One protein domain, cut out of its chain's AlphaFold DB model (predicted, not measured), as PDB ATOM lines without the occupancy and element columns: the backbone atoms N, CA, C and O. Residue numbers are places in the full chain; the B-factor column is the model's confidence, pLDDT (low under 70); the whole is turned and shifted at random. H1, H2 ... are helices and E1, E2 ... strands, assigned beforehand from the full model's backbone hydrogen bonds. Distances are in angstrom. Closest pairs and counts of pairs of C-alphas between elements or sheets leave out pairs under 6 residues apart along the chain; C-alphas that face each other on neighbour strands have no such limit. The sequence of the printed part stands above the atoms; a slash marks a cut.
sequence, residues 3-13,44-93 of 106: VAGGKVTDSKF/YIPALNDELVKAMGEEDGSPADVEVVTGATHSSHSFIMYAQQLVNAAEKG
ATOM      1  N   VAL A   3      32.960 132.412  55.327       95.00
ATOM      2  CA  VAL A   3      33.320 133.625  54.583       95.00
ATOM      3  C   VAL A   3      32.242 134.677  54.810       95.00
ATOM      4  O   VAL A   3      31.061 134.419  54.580       95.00
ATOM      5  N   ALA A   4      32.640 135.865  55.255       93.00
ATOM      6  CA  ALA A   4      31.747 137.000  55.458       93.00
ATOM      7  C   ALA A   4      32.425 138.285  54.976       93.00
ATOM      8  O   ALA A   4      33.604 138.517  55.236       93.00
ATOM      9  N   GLY A   5      31.690 139.116  54.232       89.06
ATOM     10  CA  GLY A   5      32.249 140.347  53.660       89.06
ATOM     11  C   GLY A   5      33.426 140.105  52.706       89.06
ATOM     12  O   GLY A   5      34.316 140.942  52.624       89.06
ATOM     13  N   GLY A   6      33.452 138.947  52.034       88.69
ATOM     14  CA  GLY A   6      34.540 138.554  51.131       88.69
ATOM     15  C   GLY A   6      35.818 138.081  51.830       88.69
ATOM     16  O   GLY A   6      36.812 137.864  51.152       88.69
ATOM     17  N   LYS A   7      35.808 137.909  53.158       90.12
ATOM     18  CA  LYS A   7      36.967 137.456  53.938       90.12
ATOM     19  C   LYS A   7      36.677 136.160  54.677       90.12
ATOM     20  O   LYS A   7      35.548 135.940  55.117       90.12
ATOM     21  N   VAL A   8      37.698 135.325  54.853       95.81
ATOM     22  CA  VAL A   8      37.620 134.164  55.748       95.81
ATOM     23  C   VAL A   8      37.605 134.669  57.188       95.81
ATOM     24  O   VAL A   8      38.519 135.363  57.616       95.81
ATOM     25  N   THR A   9      36.555 134.337  57.935       96.44
ATOM     26  CA  THR A   9      36.386 134.792  59.326       96.44
ATOM     27  C   THR A   9      36.490 133.667  60.346       96.44
ATOM     28  O   THR A   9      36.543 133.940  61.540       96.44
ATOM     29  N   ASP A  10      36.436 132.411  59.901       97.25
ATOM     30  CA  ASP A  10      36.430 131.243  60.782       97.25
ATOM     31  C   ASP A  10      36.923 129.994  60.042       97.25
ATOM     32  O   ASP A  10      36.533 129.736  58.893       97.25
ATOM     33  N   SER A  11      37.715 129.179  60.735       97.88
ATOM     34  CA  SER A  11      38.170 127.866  60.288       97.88
ATOM     35  C   SER A  11      37.971 126.841  61.402       97.88
ATOM     36  O   SER A  11      38.240 127.106  62.567       97.88
ATOM     37  N   LYS A  12      37.469 125.659  61.032       97.38
ATOM     38  CA  LYS A  12      37.085 124.576  61.956       97.38
ATOM     39  C   LYS A  12      37.571 123.225  61.453       97.38
ATOM     40  O   LYS A  12      36.818 122.257  61.393       97.38
ATOM     41  N   PHE A  13      38.803 123.193  60.973       97.88
ATOM     42  CA  PHE A  13      39.448 121.959  60.570       97.88
ATOM     43  C   PHE A  13      39.639 121.045  61.774       97.88
ATOM     44  O   PHE A  13      40.066 121.506  62.832       97.88
ATOM     45  N   TYR A  44      48.489 121.521  67.212       98.44
ATOM     46  CA  TYR A  44      48.653 121.980  65.828       98.44
ATOM     47  C   TYR A  44      47.322 122.272  65.121       98.44
ATOM     48  O   TYR A  44      47.305 123.100  64.219       98.44
ATOM     49  N   ILE A  45      46.211 121.616  65.483       98.56
ATOM     50  CA  ILE A  45      44.920 121.835  64.808       98.56
ATOM     51  C   ILE A  45      44.364 123.237  65.103       98.56
ATOM     52  O   ILE A  45      44.023 123.930  64.142       98.56
ATOM     53  N   PRO A  46      44.308 123.709  66.366       98.38
ATOM     54  CA  PRO A  46      43.947 125.098  66.645       98.38
ATOM     55  C   PRO A  46      44.884 126.091  65.952       98.38
ATOM     56  O   PRO A  46      44.409 127.011  65.297       98.38
ATOM     57  N   ALA A  47      46.199 125.842  65.997       98.19
ATOM     58  CA  ALA A  47      47.185 126.716  65.366       98.19
ATOM     59  C   ALA A  47      46.969 126.863  63.849       98.19
ATOM     60  O   ALA A  47      47.007 127.975  63.337       98.19
ATOM     61  N   LEU A  48      46.691 125.769  63.131       98.56
ATOM     62  CA  LEU A  48      46.396 125.819  61.693       98.56
ATOM     63  C   LEU A  48      45.111 126.601  61.389       98.56
ATOM     64  O   LEU A  48      45.059 127.345  60.412       98.56
ATOM     65  N   ASN A  49      44.070 126.442  62.213       98.56
ATOM     66  CA  ASN A  49      42.816 127.173  62.035       98.56
ATOM     67  C   ASN A  49      42.999 128.681  62.223       98.56
ATOM     68  O   ASN A  49      42.522 129.452  61.388       98.56
ATOM     69  N   ASP A  50      43.707 129.083  63.277       98.00
ATOM     70  CA  ASP A  50      44.016 130.488  63.547       98.00
ATOM     71  C   ASP A  50      44.901 131.076  62.440       98.00
ATOM     72  O   ASP A  50      44.636 132.173  61.941       98.00
ATOM     73  N   GLU A  51      45.915 130.324  62.000       97.88
ATOM     74  CA  GLU A  51      46.840 130.777  60.965       97.88
ATOM     75  C   GLU A  51      46.152 130.933  59.606       97.88
ATOM     76  O   GLU A  51      46.455 131.882  58.895       97.88
ATOM     77  N   LEU A  52      45.168 130.095  59.254       98.38
ATOM     78  CA  LEU A  52      44.386 130.308  58.031       98.38
ATOM     79  C   LEU A  52      43.591 131.612  58.077       98.38
ATOM     80  O   LEU A  52      43.556 132.334  57.085       98.38
ATOM     81  N   VAL A  53      42.947 131.926  59.204       98.00
ATOM     82  CA  VAL A  53      42.202 133.188  59.339       98.00
ATOM     83  C   VAL A  53      43.153 134.381  59.247       98.00
ATOM     84  O   VAL A  53      42.824 135.375  58.604       98.00
ATOM     85  N   LYS A  54      44.342 134.272  59.850       97.12
ATOM     86  CA  LYS A  54      45.392 135.290  59.767       97.12
ATOM     87  C   LYS A  54      45.902 135.468  58.334       97.12
ATOM     88  O   LYS A  54      45.824 136.581  57.825       97.12
ATOM     89  N   ALA A  55      46.333 134.389  57.682       96.94
ATOM     90  CA  ALA A  55      46.835 134.390  56.308       96.94
ATOM     91  C   ALA A  55      45.806 134.972  55.328       96.94
ATOM     92  O   ALA A  55      46.106 135.885  54.572       96.94
ATOM     93  N   MET A  56      44.550 134.527  55.409       96.31
ATOM     94  CA  MET A  56      43.458 135.014  54.554       96.31
ATOM     95  C   MET A  56      42.957 136.423  54.919       96.31
ATOM     96  O   MET A  56      42.097 136.973  54.228       96.31
ATOM     97  N   GLY A  57      43.418 136.992  56.036       93.06
ATOM     98  CA  GLY A  57      43.046 138.331  56.488       93.06
ATOM     99  C   GLY A  57      43.816 139.452  55.784       93.06
ATOM    100  O   GLY A  57      43.339 140.598  55.777       93.06
ATOM    101  N   GLU A  58      44.973 139.122  55.206       91.06
ATOM    102  CA  GLU A  58      45.838 140.024  54.444       91.06
ATOM    103  C   GLU A  58      45.204 140.433  53.101       91.06
ATOM    104  O   GLU A  58      44.233 139.829  52.649       91.06
ATOM    105  N   GLU A  59      45.706 141.506  52.477       88.00
ATOM    106  CA  GLU A  59      45.128 142.058  51.235       88.00
ATOM    107  C   GLU A  59      45.163 141.052  50.072       88.00
ATOM    108  O   GLU A  59      44.156 140.892  49.386       88.00
ATOM    109  N   ASP A  60      46.271 140.319  49.937       88.75
ATOM    110  CA  ASP A  60      46.486 139.262  48.940       88.75
ATOM    111  C   ASP A  60      46.568 137.865  49.591       88.75
ATOM    112  O   ASP A  60      47.248 136.967  49.093       88.75
ATOM    113  N   GLY A  61      45.904 137.694  50.739       92.25
ATOM    114  CA  GLY A  61      46.019 136.504  51.578       92.25
ATOM    115  C   GLY A  61      45.657 135.198  50.868       92.25
ATOM    116  O   GLY A  61      44.602 135.088  50.236       92.25
ATOM    117  N   SER A  62      46.504 134.179  51.020       95.81
ATOM    118  CA  SER A  62      46.317 132.854  50.429       95.81
ATOM    119  C   SER A  62      46.368 131.749  51.483       95.81
ATOM    120  O   SER A  62      47.147 131.828  52.433       95.81
ATOM    121  N   PRO A  63      45.655 130.618  51.299       97.25
ATOM    122  CA  PRO A  63      45.869 129.458  52.158       97.25
ATOM    123  C   PRO A  63      47.293 128.898  52.058       97.25
ATOM    124  O   PRO A  63      47.726 128.178  52.952       97.25
ATOM    125  N   ALA A  64      48.013 129.194  50.969       97.12
ATOM    126  CA  ALA A  64      49.409 128.799  50.797       97.12
ATOM    127  C   ALA A  64      50.366 129.519  51.765       97.12
ATOM    128  O   ALA A  64      51.464 129.013  51.990       97.12
ATOM    129  N   ASP A  65      49.946 130.646  52.346       97.31
ATOM    130  CA  ASP A  65      50.744 131.423  53.299       97.31
ATOM    131  C   ASP A  65      50.659 130.861  54.726       97.31
ATOM    132  O   ASP A  65      51.378 131.305  55.618       97.31
ATOM    133  N   VAL A  66      49.809 129.852  54.955       97.69
ATOM    134  CA  VAL A  66      49.743 129.151  56.239       97.69
ATOM    135  C   VAL A  66      51.061 128.431  56.507       97.69
ATOM    136  O   VAL A  66      51.496 127.565  55.743       97.69
ATOM    137  N   GLU A  67      51.672 128.739  57.648       96.62
ATOM    138  CA  GLU A  67      52.928 128.121  58.049       96.62
ATOM    139  C   GLU A  67      52.780 126.623  58.352       96.62
ATOM    140  O   GLU A  67      51.852 126.147  59.014       96.62
ATOM    141  N   VAL A  68      53.772 125.852  57.909       97.06
ATOM    142  CA  VAL A  68      53.857 124.426  58.214       97.06
ATOM    143  C   VAL A  68      54.302 124.224  59.661       97.06
ATOM    144  O   VAL A  68      55.416 124.578  60.046       97.06
ATOM    145  N   VAL A  69      53.478 123.536  60.449       97.06
ATOM    146  CA  VAL A  69      53.839 123.163  61.822       97.06
ATOM    147  C   VAL A  69      54.891 122.047  61.822       97.06
ATOM    148  O   VAL A  69      54.657 120.940  61.324       97.06
ATOM    149  N   THR A  70      56.055 122.319  62.422       96.62
ATOM    150  CA  THR A  70      57.123 121.321  62.605       96.62
ATOM    151  C   THR A  70      56.603 120.129  63.410       96.62
ATOM    152  O   THR A  70      55.929 120.298  64.422       96.62
ATOM    153  N   GLY A  71      56.885 118.911  62.937       96.44
ATOM    154  CA  GLY A  71      56.355 117.675  63.528       96.44
ATOM    155  C   GLY A  71      54.955 117.281  63.043       96.44
ATOM    156  O   GLY A  71      54.543 116.142  63.245       96.44
ATOM    157  N   ALA A  72      54.249 118.173  62.343       97.12
ATOM    158  CA  ALA A  72      52.937 117.924  61.746       97.12
ATOM    159  C   ALA A  72      52.900 118.292  60.249       97.12
ATOM    160  O   ALA A  72      51.851 118.644  59.718       97.12
ATOM    161  N   THR A  73      54.032 118.183  59.545       96.75
ATOM    162  CA  THR A  73      54.189 118.622  58.146       96.75
ATOM    163  C   THR A  73      53.115 118.080  57.204       96.75
ATOM    164  O   THR A  73      52.498 118.852  56.474       96.75
ATOM    165  N   HIS A  74      52.841 116.774  57.248       94.50
ATOM    166  CA  HIS A  74      51.802 116.175  56.407       94.50
ATOM    167  C   HIS A  74      50.408 116.727  56.725       94.50
ATOM    168  O   HIS A  74      49.668 117.060  55.804       94.50
ATOM    169  N   SER A  75      50.078 116.890  58.011       96.31
ATOM    170  CA  SER A  75      48.807 117.488  58.434       96.31
ATOM    171  C   SER A  75      48.660 118.922  57.927       96.31
ATOM    172  O   SER A  75      47.583 119.283  57.461       96.31
ATOM    173  N   SER A  76      49.735 119.714  57.976       97.94
ATOM    174  CA  SER A  76      49.754 121.091  57.471       97.94
ATOM    175  C   SER A  76      49.545 121.140  55.955       97.94
ATOM    176  O   SER A  76      48.714 121.902  55.477       97.94
ATOM    177  N   HIS A  77      50.226 120.283  55.185       96.56
ATOM    178  CA  HIS A  77      50.046 120.235  53.729       96.56
ATOM    179  C   HIS A  77      48.625 119.816  53.327       96.56
ATOM    180  O   HIS A  77      48.033 120.440  52.448       96.56
ATOM    181  N   SER A  78      48.057 118.794  53.978       96.44
ATOM    182  CA  SER A  78      46.660 118.407  53.747       96.44
ATOM    183  C   SER A  78      45.702 119.550  54.068       96.44
ATOM    184  O   SER A  78      44.816 119.838  53.270       96.44
ATOM    185  N   PHE A  79      45.903 120.236  55.196       97.88
ATOM    186  CA  PHE A  79      45.094 121.388  55.583       97.88
ATOM    187  C   PHE A  79      45.127 122.506  54.531       97.88
ATOM    188  O   PHE A  79      44.068 122.949  54.090       97.88
ATOM    189  N   ILE A  80      46.321 122.901  54.076       98.06
ATOM    190  CA  ILE A  80      46.509 123.922  53.033       98.06
ATOM    191  C   ILE A  80      45.783 123.517  51.746       98.06
ATOM    192  O   ILE A  80      45.039 124.315  51.175       98.06
ATOM    193  N   MET A  81      45.934 122.261  51.318       96.88
ATOM    194  CA  MET A  81      45.264 121.744  50.124       96.88
ATOM    195  C   MET A  81      43.735 121.807  50.249       96.88
ATOM    196  O   MET A  81      43.057 122.220  49.308       96.88
ATOM    197  N   TYR A  82      43.167 121.417  51.395       97.56
ATOM    198  CA  TYR A  82      41.718 121.507  51.605       97.56
ATOM    199  C   TYR A  82      41.245 122.958  51.643       97.56
ATOM    200  O   TYR A  82      40.227 123.287  51.039       97.56
ATOM    201  N   ALA A  83      41.989 123.843  52.310       97.81
ATOM    202  CA  ALA A  83      41.665 125.260  52.376       97.81
ATOM    203  C   ALA A  83      41.661 125.904  50.978       97.81
ATOM    204  O   ALA A  83      40.736 126.646  50.661       97.81
ATOM    205  N   GLN A  84      42.605 125.549  50.100       97.06
ATOM    206  CA  GLN A  84      42.606 125.983  48.695       97.06
ATOM    207  C   GLN A  84      41.344 125.539  47.946       97.06
ATOM    208  O   GLN A  84      40.750 126.324  47.209       97.06
ATOM    209  N   GLN A  85      40.893 124.297  48.149       97.06
ATOM    210  CA  GLN A  85      39.650 123.817  47.537       97.06
ATOM    211  C   GLN A  85      38.427 124.579  48.057       97.06
ATOM    212  O   GLN A  85      37.569 124.975  47.267       97.06
ATOM    213  N   LEU A  86      38.374 124.837  49.367       97.50
ATOM    214  CA  LEU A  86      37.300 125.609  49.984       97.50
ATOM    215  C   LEU A  86      37.273 127.060  49.486       97.50
ATOM    216  O   LEU A  86      36.191 127.580  49.231       97.50
ATOM    217  N   VAL A  87      38.431 127.707  49.313       96.06
ATOM    218  CA  VAL A  87      38.520 129.067  48.752       96.06
ATOM    219  C   VAL A  87      38.030 129.086  47.304       96.06
ATOM    220  O   VAL A  87      37.139 129.868  46.984       96.06
ATOM    221  N   ASN A  88      38.492 128.156  46.461       95.81
ATOM    222  CA  ASN A  88      38.039 128.043  45.069       95.81
ATOM    223  C   ASN A  88      36.517 127.835  44.939       95.81
ATOM    224  O   ASN A  88      35.908 128.264  43.957       95.81
ATOM    225  N   ALA A  89      35.903 127.121  45.887       96.94
ATOM    226  CA  ALA A  89      34.454 126.950  45.945       96.94
ATOM    227  C   ALA A  89      33.756 128.228  46.431       96.94
ATOM    228  O   ALA A  89      32.798 128.679  45.803       96.94
ATOM    229  N   ALA A  90      34.280 128.863  47.483       95.06
ATOM    230  CA  ALA A  90      33.737 130.098  48.039       95.06
ATOM    231  C   ALA A  90      33.738 131.257  47.029       95.06
ATOM    232  O   ALA A  90      32.747 131.978  46.939       95.06
ATOM    233  N   GLU A  91      34.788 131.398  46.212       93.94
ATOM    234  CA  GLU A  91      34.862 132.388  45.123       93.94
ATOM    235  C   GLU A  91      33.753 132.208  44.076       93.94
ATOM    236  O   GLU A  91      33.299 133.172  43.459       93.94
ATOM    237  N   LYS A  92      33.284 130.971  43.892       95.88
ATOM    238  CA  LYS A  92      32.175 130.624  42.992       95.88
ATOM    239  C   LYS A  92      30.814 130.664  43.689       95.88
ATOM    240  O   LYS A  92      29.798 130.418  43.043       95.88
ATOM    241  N   GLY A  93      30.786 130.940  44.995       95.25
ATOM    242  CA  GLY A  93      29.592 130.823  45.829       95.25
ATOM    243  C   GLY A  93      29.094 129.384  45.997       95.25
ATOM    244  O   GLY A  93      27.929 129.189  46.342       95.25
TER     245      GLY A  93
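Overview. This is residues 3 to 13 and 44 to 93 of the 106 residues of the protein "FMN-binding domain-containing protein" of Enterococcus durans (UniProt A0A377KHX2). Two helices of unequal length run the same way across a narrow gap, the longer one, H2, lying along the longest axis, with the short strand E1 by the shorter helix, H1. A long loop, residues 56 to 72, folds back from the end of H1 to the start of H2. The printed part has 61 residues, with E1, H1 and H2 in that order, and its class is mostly helix. It is compact, with a radius of gyration of the C-alphas of 11.0 A, and elongated, spanning 34 by 20 by 18 A.

Along the chain. E1 is residues 7 to 10, 9.3 A from first to last C-alpha, and begins with C-alpha 7 at (36.967, 137.456, 53.938). H1 is residues 44 to 55, 15.7 A long. H2 is residues 73 to 90, 25.5 A long, and ends with C-alpha 90 at (33.737, 130.098, 48.039).

Arrangement. E1 pairs with no named strand, but residues 3 to 4 pair antiparallel with residues 7 to 8 of E1. The closest C-alphas of E1 and H1 are those of Val 8 and Val 53, 5.9 A apart. H1 and H2 are close but not clearly touching; their closest C-alphas, those of Leu 48 and Ser 76, are 7.2 A apart. These helices run the same way at a steep tilt of 43 degrees. E1 and H2 are apart. In H1 and H2 every O i to N i+4 pair is within hydrogen-bond range.

Size, cuts and confidence. The two C-alphas farthest apart, those of Gly 71 and Gly 93, are 34.7 A apart. Residues 14 to 43 are not printed, and C-alphas 13 and 44 are 10.6 A apart across this cut, which falls in the link from E1 to H1. The link from H1 to H2, 17 residues, is long. The mean pLDDT of the printed part is 96.0, and no printed residue is under 70.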